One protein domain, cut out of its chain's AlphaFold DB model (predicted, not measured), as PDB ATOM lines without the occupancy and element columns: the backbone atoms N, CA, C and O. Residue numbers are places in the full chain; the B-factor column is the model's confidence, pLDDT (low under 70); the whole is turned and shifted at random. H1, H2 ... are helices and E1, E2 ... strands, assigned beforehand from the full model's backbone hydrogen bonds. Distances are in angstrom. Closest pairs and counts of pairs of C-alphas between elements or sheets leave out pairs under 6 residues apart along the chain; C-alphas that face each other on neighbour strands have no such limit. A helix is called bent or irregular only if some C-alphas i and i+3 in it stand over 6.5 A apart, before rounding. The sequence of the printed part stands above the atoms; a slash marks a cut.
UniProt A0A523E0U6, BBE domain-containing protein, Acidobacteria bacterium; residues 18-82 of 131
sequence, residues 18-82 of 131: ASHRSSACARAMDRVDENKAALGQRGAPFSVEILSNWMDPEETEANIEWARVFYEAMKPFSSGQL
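What this domain is: This is residues 18 to 82 of the 131 residues of the protein "BBE domain-containing protein" of Acidobacteria bacterium (UniProt A0A523E0U6). A narrow ribbon of two antiparallel strands, E1 and E2, has one long helix, H2, folded back along it, mostly over E2. At the far end from the turn between E2 and H2, the short helix H1 and the long loop of residues 30 to 45 extend the ribbon. The printed part has 65 residues, in the order E1, H1, E2, H2; the sheet's order is E1 - E2, and the class is mixed, helices and strands. The whole is loose, with a radius of gyration of the C-alphas of 15.3 A, and spans 47 by 23 by 19 A.

Where its parts are: Find C-alpha 18 at (-12.368, -29.371, -22.898); from there E1, residues 18 to 24, runs 20.4 A. Its partner E2, residues 46 to 53, runs 21.9 A. H1 is residues 26 to 29. H2, residues 57 to 77, covers 31.7 A and ends at C-alpha 77, (-23.715, -13.631, -18.605); it is irregular, with C-alphas 58 and 61 7.5 A apart.

How they stand to each other: Look first at E1 and E2, antiparallel at 160 degrees between their directions, with N 19 and O 51 3.0 A apart and N 49 and O 21 2.9 A apart, within hydrogen-bond range. Between E2 and H2 the closest C-alphas are those of Ser 52 and Asn 63, 6.1 A. Between H1 and E2 they are those of Ala 26 and Phe 46, 6.8 A. H1 and H2 are apart. In H2, 13 of 17 O i to N i+4 pairs are within hydrogen-bond range; H1 is too short for such a pair.

The domain as a whole: The two C-alphas farthest apart, those of Asp 33 and Glu 58, are 47.3 A apart. The printed part has no cut. The link from H1 to E2 is long, with 16 residues; E1 to H1 and E2 to H2 are tight links. Look at residues 18 to 30 for pLDDT under 70; the mean of the printed part is 80.2.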
ATOM      1  N   ALA A  18     -11.785 -30.703 -22.922       56.31
ATOM      2  CA  ALA A  18     -12.368 -29.371 -22.898       56.31
ATOM      3  C   ALA A  18     -13.132 -29.247 -21.574       56.31
ATOM      4  O   ALA A  18     -14.086 -29.990 -21.329       56.31
ATOM      5  N   SER A  19     -12.666 -28.376 -20.678       59.28
ATOM      6  CA  SER A  19     -13.241 -28.240 -19.339       59.28
ATOM      7  C   SER A  19     -13.404 -26.776 -18.969       59.28
ATOM      8  O   SER A  19     -12.485 -25.974 -19.095       59.28
ATOM      9  N   HIS A  20     -14.577 -26.429 -18.468       66.12
ATOM     10  CA  HIS A  20     -14.810 -25.143 -17.831       66.12
ATOM     11  C   HIS A  20     -14.661 -25.306 -16.313       66.12
ATOM     12  O   HIS A  20     -15.143 -26.288 -15.742       66.12
ATOM     13  N   ARG A  21     -14.017 -24.334 -15.657       61.47
ATOM     14  CA  ARG A  21     -13.961 -24.231 -14.196       61.47
ATOM     15  C   ARG A  21     -14.624 -22.932 -13.753       61.47
ATOM     16  O   ARG A  21     -14.265 -21.852 -14.218       61.47
ATOM     17  N   SER A  22     -15.552 -23.033 -12.810       63.38
ATOM     18  CA  SER A  22     -16.080 -21.893 -12.063       63.38
ATOM     19  C   SER A  22     -15.591 -21.963 -10.622       63.38
ATOM     20  O   SER A  22     -15.591 -23.026  -9.999       63.38
ATOM     21  N   SER A  23     -15.148 -20.823 -10.100       65.06
ATOM     22  CA  SER A  23     -14.722 -20.688  -8.705       65.06
ATOM     23  C   SER A  23     -15.512 -19.565  -8.043       65.06
ATOM     24  O   SER A  23     -15.672 -18.492  -8.622       65.06
ATOM     25  N   ALA A  24     -16.017 -19.806  -6.831       67.69
ATOM     26  CA  ALA A  24     -16.661 -18.769  -6.031       67.69
ATOM     27  C   ALA A  24     -15.598 -17.797  -5.493       67.69
ATOM     28  O   ALA A  24     -14.621 -18.231  -4.880       67.69
ATOM     29  N   CYS A  25     -15.789 -16.493  -5.707       57.53
ATOM     30  CA  CYS A  25     -14.756 -15.482  -5.444       57.53
ATOM     31  C   CYS A  25     -15.175 -14.378  -4.450       57.53
ATOM     32  O   CYS A  25     -14.306 -13.709  -3.894       57.53
ATOM     33  N   ALA A  26     -16.474 -14.178  -4.190       59.09
ATOM     34  CA  ALA A  26     -16.946 -12.887  -3.668       59.09
ATOM     35  C   ALA A  26     -16.853 -12.628  -2.153       59.09
ATOM     36  O   ALA A  26     -16.543 -11.504  -1.782       59.09
ATOM     37  N   ARG A  27     -17.078 -13.591  -1.246       57.59
ATOM     38  CA  ARG A  27     -17.468 -13.260   0.159       57.59
ATOM     39  C   ARG A  27     -16.440 -12.516   1.040       57.59
ATOM     40  O   ARG A  27     -16.769 -12.166   2.182       57.59
ATOM     41  N   ALA A  28     -15.205 -12.346   0.578       64.44
ATOM     42  CA  ALA A  28     -14.170 -11.582   1.279       64.44
ATOM     43  C   ALA A  28     -13.544 -10.465   0.432       64.44
ATOM     44  O   ALA A  28     -12.991  -9.528   1.002       64.44
ATOM     45  N   MET A  29     -13.615 -10.551  -0.902       65.88
ATOM     46  CA  MET A  29     -13.054  -9.514  -1.768       65.88
ATOM     47  C   MET A  29     -13.916  -8.252  -1.740       65.88
ATOM     48  O   MET A  29     -13.372  -7.158  -1.664       65.88
ATOM     49  N   ASP A  30     -15.238  -8.390  -1.697       69.50
ATOM     50  CA  ASP A  30     -16.197  -7.279  -1.637       69.50
ATOM     51  C   ASP A  30     -16.052  -6.351  -0.412       69.50
ATOM     52  O   ASP A  30     -16.572  -5.239  -0.408       69.50
ATOM     53  N   ARG A  31     -15.316  -6.772   0.624       75.06
ATOM     54  CA  ARG A  31     -15.100  -6.001   1.863       75.06
ATOM     55  C   ARG A  31     -14.054  -4.894   1.744       75.06
ATOM     56  O   ARG A  31     -13.913  -4.098   2.671       75.06
ATOM     57  N   VAL A  32     -13.271  -4.881   0.668       77.25
ATOM     58  CA  VAL A  32     -12.203  -3.901   0.443       77.25
ATOM     59  C   VAL A  32     -12.639  -2.940  -0.655       77.25
ATOM     60  O   VAL A  32     -13.052  -3.376  -1.723       77.25
ATOM     61  N   ASP A  33     -12.500  -1.640  -0.403       79.06
ATOM     62  CA  ASP A  33     -12.797  -0.597  -1.387       79.06
ATOM     63  C   ASP A  33     -11.988  -0.792  -2.686       79.06
ATOM     64  O   ASP A  33     -10.793  -1.114  -2.660       79.06
ATOM     65  N   GLU A  34     -12.646  -0.591  -3.828       77.69
ATOM     66  CA  GLU A  34     -12.109  -0.864  -5.167       77.69
ATOM     67  C   GLU A  34     -10.835  -0.053  -5.482       77.69
ATOM     68  O   GLU A  34      -9.963  -0.517  -6.222       77.69
ATOM     69  N   ASN A  35     -10.650   1.108  -4.845       78.88
ATOM     70  CA  ASN A  35      -9.480   1.972  -5.025       78.88
ATOM     71  C   ASN A  35      -8.310   1.599  -4.094       78.88
ATOM     72  O   ASN A  35      -7.185   2.098  -4.232       78.88
ATOM     73  N   LYS A  36      -8.528   0.710  -3.116       82.69
ATOM     74  CA  LYS A  36      -7.490   0.284  -2.158       82.69
ATOM     75  C   LYS A  36      -6.554  -0.788  -2.710       82.69
ATOM     76  O   LYS A  36      -5.515  -1.040  -2.107       82.69
ATOM     77  N   ALA A  37      -6.853  -1.361  -3.872       80.69
ATOM     78  CA  ALA A  37      -6.023  -2.364  -4.532       80.69
ATOM     79  C   ALA A  37      -5.800  -2.041  -6.014       80.69
ATOM     80  O   ALA A  37      -6.420  -1.131  -6.554       80.69
ATOM     81  N   ALA A  38      -4.882  -2.757  -6.667       77.75
ATOM     82  CA  ALA A  38      -4.605  -2.560  -8.091       77.75
ATOM     83  C   ALA A  38      -5.783  -3.018  -8.972       77.75
ATOM     84  O   ALA A  38      -6.255  -2.268  -9.819       77.75
ATOM     85  N   LEU A  39      -6.302  -4.223  -8.718       74.81
ATOM     86  CA  LEU A  39      -7.539  -4.727  -9.317       74.81
ATOM     87  C   LEU A  39      -8.741  -4.203  -8.522       74.81
ATOM     88  O   LEU A  39      -8.878  -4.515  -7.336       74.81
ATOM     89  N   GLY A  40      -9.578  -3.397  -9.181       70.38
ATOM     90  CA  GLY A  40     -10.780  -2.812  -8.576       70.38
ATOM     91  C   GLY A  40     -11.993  -3.742  -8.583       70.38
ATOM     92  O   GLY A  40     -12.913  -3.552  -7.804       70.38
ATOM     93  N   GLN A  41     -11.988  -4.788  -9.410       72.12
ATOM     94  CA  GLN A  41     -13.120  -5.706  -9.539       72.12
ATOM     95  C   GLN A  41     -13.255  -6.606  -8.311       72.12
ATOM     96  O   GLN A  41     -12.421  -7.490  -8.088       72.12
ATOM     97  N   ARG A  42     -14.307  -6.399  -7.510       70.88
ATOM     98  CA  ARG A  42     -14.519  -7.175  -6.272       70.88
ATOM     99  C   ARG A  42     -15.943  -7.684  -6.048       70.88
ATOM    100  O   ARG A  42     -16.140  -8.516  -5.168       70.88
ATOM    101  N   GLY A  43     -16.904  -7.248  -6.864       70.44
ATOM    102  CA  GLY A  43     -18.323  -7.598  -6.716       70.44
ATOM    103  C   GLY A  43     -18.792  -8.855  -7.462       70.44
ATOM    104  O   GLY A  43     -19.929  -9.277  -7.265       70.44
ATOM    105  N   ALA A  44     -17.968  -9.465  -8.323       76.69
ATOM    106  CA  ALA A  44     -18.384 -10.637  -9.097       76.69
ATOM    107  C   ALA A  44     -18.455 -11.904  -8.209       76.69
ATOM    108  O   ALA A  44     -17.449 -12.273  -7.595       76.69
ATOM    109  N   PRO A  45     -19.603 -12.613  -8.147       76.75
ATOM    110  CA  PRO A  45     -19.772 -13.792  -7.290       76.75
ATOM    111  C   PRO A  45     -18.894 -14.975  -7.711       76.75
ATOM    112  O   PRO A  45     -18.455 -15.760  -6.862       76.75
ATOM    113  N   PHE A  46     -18.598 -15.067  -9.006       79.38
ATOM    114  CA  PHE A  46     -17.841 -16.150  -9.612       79.38
ATOM    115  C   PHE A  46     -16.775 -15.606 -10.555       79.38
ATOM    116  O   PHE A  46     -16.994 -14.610 -11.243       79.38
ATOM    117  N   SER A  47     -15.649 -16.311 -10.621       79.69
ATOM    118  CA  SER A  47     -14.710 -16.226 -11.735       79.69
ATOM    119  C   SER A  47     -14.859 -17.475 -12.599       79.69
ATOM    120  O   SER A  47     -15.011 -18.590 -12.082       79.69
ATOM    121  N   VAL A  48     -14.860 -17.271 -13.912       82.94
ATOM    122  CA  VAL A  48     -15.023 -18.313 -14.921       82.94
ATOM    123  C   VAL A  48     -13.732 -18.414 -15.714       82.94
ATOM    124  O   VAL A  48     -13.299 -17.444 -16.326       82.94
ATOM    125  N   GLU A  49     -13.154 -19.609 -15.719       84.81
ATOM    126  CA  GLU A  49     -11.996 -19.951 -16.531       84.81
ATOM    127  C   GLU A  49     -12.416 -20.980 -17.588       84.81
ATOM    128  O   GLU A  49     -13.153 -21.939 -17.306       84.81
ATOM    129  N   ILE A  50     -11.983 -20.754 -18.825       86.69
ATOM    130  CA  ILE A  50     -12.258 -21.622 -19.971       86.69
ATOM    131  C   ILE A  50     -10.932 -22.267 -20.349       86.69
ATOM    132  O   ILE A  50     -10.040 -21.593 -20.858       86.69
ATOM    133  N   LEU A  51     -10.796 -23.564 -20.073       86.12
ATOM    134  CA  LEU A  51      -9.559 -24.302 -20.284       86.12
ATOM    135  C   LEU A  51      -9.773 -25.368 -21.353       86.12
ATOM    136  O   LEU A  51     -10.556 -26.307 -21.185       86.12
ATOM    137  N   SER A  52      -9.035 -25.229 -22.445       87.94
ATOM    138  CA  SER A  52      -8.991 -26.211 -23.518       87.94
ATOM    139  C   SER A  52      -7.577 -26.769 -23.578       87.94
ATOM    140  O   SER A  52      -6.638 -26.024 -23.841       87.94
ATOM    141  N   ASN A  53      -7.417 -28.055 -23.261       88.44
ATOM    142  CA  ASN A  53      -6.122 -28.729 -23.253       88.44
ATOM    143  C   ASN A  53      -6.199 -29.990 -24.113       88.44
ATOM    144  O   ASN A  53      -7.120 -30.800 -23.964       88.44
ATOM    145  N   TRP A  54      -5.206 -30.176 -24.975       91.25
ATOM    146  CA  TRP A  54      -5.104 -31.323 -25.868       91.25
ATOM    147  C   TRP A  54      -3.653 -31.788 -25.982       91.25
ATOM    148  O   TRP A  54      -2.718 -31.029 -25.742       91.25
ATOM    149  N   MET A  55      -3.482 -33.067 -26.309       92.44
ATOM    150  CA  MET A  55      -2.165 -33.690 -26.489       92.44
ATOM    151  C   MET A  55      -1.853 -33.954 -27.960       92.44
ATOM    152  O   MET A  55      -0.687 -34.012 -28.338       92.44
ATOM    153  N   ASP A  56      -2.890 -34.163 -28.768       93.88
ATOM    154  CA  ASP A  56      -2.767 -34.491 -30.180       93.88
ATOM    155  C   ASP A  56      -2.810 -33.198 -31.012       93.88
ATOM    156  O   ASP A  56      -3.828 -32.498 -30.976       93.88
ATOM    157  N   PRO A  57      -1.740 -32.843 -31.750       93.38
ATOM    158  CA  PRO A  57      -1.715 -31.636 -32.571       93.38
ATOM    159  C   PRO A  57      -2.846 -31.566 -33.602       93.38
ATOM    160  O   PRO A  57      -3.269 -30.460 -33.943       93.38
ATOM    161  N   GLU A  58      -3.376 -32.707 -34.059       95.31
ATOM    162  CA  GLU A  58      -4.506 -32.756 -34.998       95.31
ATOM    163  C   GLU A  58      -5.804 -32.188 -34.395       95.31
ATOM    164  O   GLU A  58      -6.699 -31.765 -35.124       95.31
ATOM    165  N   GLU A  59      -5.912 -32.121 -33.064       92.19
ATOM    166  CA  GLU A  59      -7.084 -31.583 -32.370       92.19
ATOM    167  C   GLU A  59      -7.003 -30.062 -32.125       92.19
ATOM    168  O   GLU A  59      -7.934 -29.485 -31.558       92.19
ATOM    169  N   THR A  60      -5.919 -29.398 -32.542       90.88
ATOM    170  CA  THR A  60      -5.643 -27.982 -32.236       90.88
ATOM    171  C   THR A  60      -6.763 -27.049 -32.687       90.88
ATOM    172  O   THR A  60      -7.322 -26.320 -31.867       90.88
ATOM    173  N   GLU A  61      -7.134 -27.095 -33.968       93.81
ATOM    174  CA  GLU A  61      -8.105 -26.150 -34.532       93.81
ATOM    175  C   GLU A  61      -9.478 -26.295 -33.863       93.81
ATOM    176  O   GLU A  61     -10.064 -25.319 -33.402       93.81
ATOM    177  N   ALA A  62      -9.943 -27.537 -33.701       92.00
ATOM    178  CA  ALA A  62     -11.240 -27.823 -33.095       92.00
ATOM    179  C   ALA A  62     -11.321 -27.374 -31.623       92.00
ATOM    180  O   ALA A  62     -12.369 -26.915 -31.165       92.00
ATOM    181  N   ASN A  63     -10.231 -27.504 -30.864       91.69
ATOM    182  CA  ASN A  63     -10.196 -27.094 -29.460       91.69
ATOM    183  C   ASN A  63     -10.106 -25.571 -29.288       91.69
ATOM    184  O   ASN A  63     -10.707 -25.037 -28.349       91.69
ATOM    185  N   ILE A  64      -9.389 -24.880 -30.181       90.44
ATOM    186  CA  ILE A  64      -9.356 -23.411 -30.237       90.44
ATOM    187  C   ILE A  64     -10.740 -22.872 -30.609       90.44
ATOM    188  O   ILE A  64     -11.246 -21.963 -29.945       90.44
ATOM    189  N   GLU A  65     -11.370 -23.443 -31.637       92.69
ATOM    190  CA  GLU A  65     -12.713 -23.064 -32.073       92.69
ATOM    191  C   GLU A  65     -13.726 -23.238 -30.939       92.69
ATOM    192  O   GLU A  65     -14.446 -22.295 -30.604       92.69
ATOM    193  N   TRP A  66     -13.725 -24.398 -30.276       92.25
ATOM    194  CA  TRP A  66     -14.609 -24.659 -29.140       92.25
ATOM    195  C   TRP A  66     -14.459 -23.608 -28.032       92.25
ATOM    196  O   TRP A  66     -15.463 -23.081 -27.549       92.25
ATOM    197  N   ALA A  67     -13.223 -23.265 -27.650       91.00
ATOM    198  CA  ALA A  67     -12.969 -22.287 -26.595       91.00
ATOM    199  C   ALA A  67     -13.490 -20.892 -26.971       91.00
ATOM    200  O   ALA A  67     -14.107 -20.219 -26.143       91.00
ATOM    201  N   ARG A  68     -13.296 -20.475 -28.230       90.38
ATOM    202  CA  ARG A  68     -13.791 -19.191 -28.749       90.38
ATOM    203  C   ARG A  68     -15.316 -19.145 -28.789       90.38
ATOM    204  O   ARG A  68     -15.905 -18.189 -28.295       90.38
ATOM    205  N   VAL A  69     -15.958 -20.190 -29.315       92.56
ATOM    206  CA  VAL A  69     -17.425 -20.289 -29.369       92.56
ATOM    207  C   VAL A  69     -18.022 -20.267 -27.962       92.56
ATOM    208  O   VAL A  69     -18.988 -19.546 -27.711       92.56
ATOM    209  N   PHE A  70     -17.430 -21.008 -27.023       90.81
ATOM    210  CA  PHE A  70     -17.888 -21.026 -25.636       90.81
ATOM    211  C   PHE A  70     -17.711 -19.660 -24.955       90.81
ATOM    212  O   PHE A  70     -18.615 -19.203 -24.257       90.81
ATOM    213  N   TYR A  71     -16.589 -18.975 -25.192       88.19
ATOM    214  CA  TYR A  71     -16.362 -17.619 -24.690       88.19
ATOM    215  C   TYR A  71     -17.428 -16.632 -25.187       88.19
ATOM    216  O   TYR A  71     -18.042 -15.941 -24.373       88.19
ATOM    217  N   GLU A  72     -17.708 -16.605 -26.494       89.88
ATOM    218  CA  GLU A  72     -18.745 -15.731 -27.063       89.88
ATOM    219  C   GLU A  72     -20.139 -16.052 -26.507       89.88
ATOM    220  O   GLU A  72     -20.891 -15.139 -26.166       89.88
ATOM    221  N   ALA A  73     -20.469 -17.334 -26.326       92.25
ATOM    222  CA  ALA A  73     -21.740 -17.751 -25.734       92.25
ATOM    223  C   ALA A  73     -21.890 -17.325 -24.262       92.25
ATOM    224  O   ALA A  73     -23.005 -17.076 -23.801       92.25
ATOM    225  N   MET A  74     -20.780 -17.223 -23.522       89.06
ATOM    226  CA  MET A  74     -20.775 -16.830 -22.111       89.06
ATOM    227  C   MET A  74     -20.739 -15.313 -21.890       89.06
ATOM    228  O   MET A  74     -21.118 -14.860 -20.807       89.06
ATOM    229  N   LYS A  75     -20.330 -14.513 -22.888       86.69
ATOM    230  CA  LYS A  75     -20.243 -13.045 -22.774       86.69
ATOM    231  C   LYS A  75     -21.504 -12.375 -22.205       86.69
ATOM    232  O   LYS A  75     -21.334 -11.551 -21.309       86.69
ATOM    233  N   PRO A  76     -22.740 -12.710 -22.632       90.00
ATOM    234  CA  PRO A  76     -23.951 -12.059 -22.119       90.00
ATOM    235  C   PRO A  76     -24.203 -12.275 -20.621       90.00
ATOM    236  O   PRO A  76     -24.960 -11.525 -20.012       90.00
ATOM    237  N   PHE A  77     -23.585 -13.298 -20.025       86.25
ATOM    238  CA  PHE A  77     -23.715 -13.631 -18.605       86.25
ATOM    239  C   PHE A  77     -22.549 -13.098 -17.760       86.25
ATOM    240  O   PHE A  77     -22.514 -13.310 -16.549       86.25
ATOM    241  N   SER A  78     -21.578 -12.438 -18.392       83.94
ATOM    242  CA  SER A  78     -20.399 -11.875 -17.744       83.94
ATOM    243  C   SER A  78     -20.595 -10.388 -17.457       83.94
ATOM    244  O   SER A  78     -21.284  -9.679 -18.185       83.94
ATOM    245  N   SER A  79     -19.910  -9.880 -16.433       79.31
ATOM    246  CA  SER A  79     -19.758  -8.438 -16.210       79.31
ATOM    247  C   SER A  79     -18.806  -7.770 -17.217       79.31
ATOM    248  O   SER A  79     -18.549  -6.574 -17.106       79.31
ATOM    249  N   GLY A  80     -18.246  -8.525 -18.175       77.19
ATOM    250  CA  GLY A  80     -17.258  -8.043 -19.154       77.19
ATOM    251  C   GLY A  80     -15.869  -7.800 -18.555       77.19
ATOM    252  O   GLY A  80     -14.955  -7.323 -19.219       77.19
ATOM    253  N   GLN A  81     -15.722  -8.135 -17.282       76.50
ATOM    254  CA  GLN A  81     -14.557  -7.902 -16.460       76.50
ATOM    255  C   GLN A  81     -13.546  -9.041 -16.620       76.50
ATOM    256  O   GLN A  81     -13.899 -10.212 -16.478       76.50
ATOM    257  N   LEU A  82     -12.293  -8.696 -16.923       77.12
ATOM    258  CA  LEU A  82     -11.226  -9.665 -17.178       77.12
ATOM    259  C   LEU A  82     -10.092  -9.538 -16.159       77.12
ATOM    260  O   LEU A  82      -9.760  -8.446 -15.697       77.12
TER     261      LEU A  82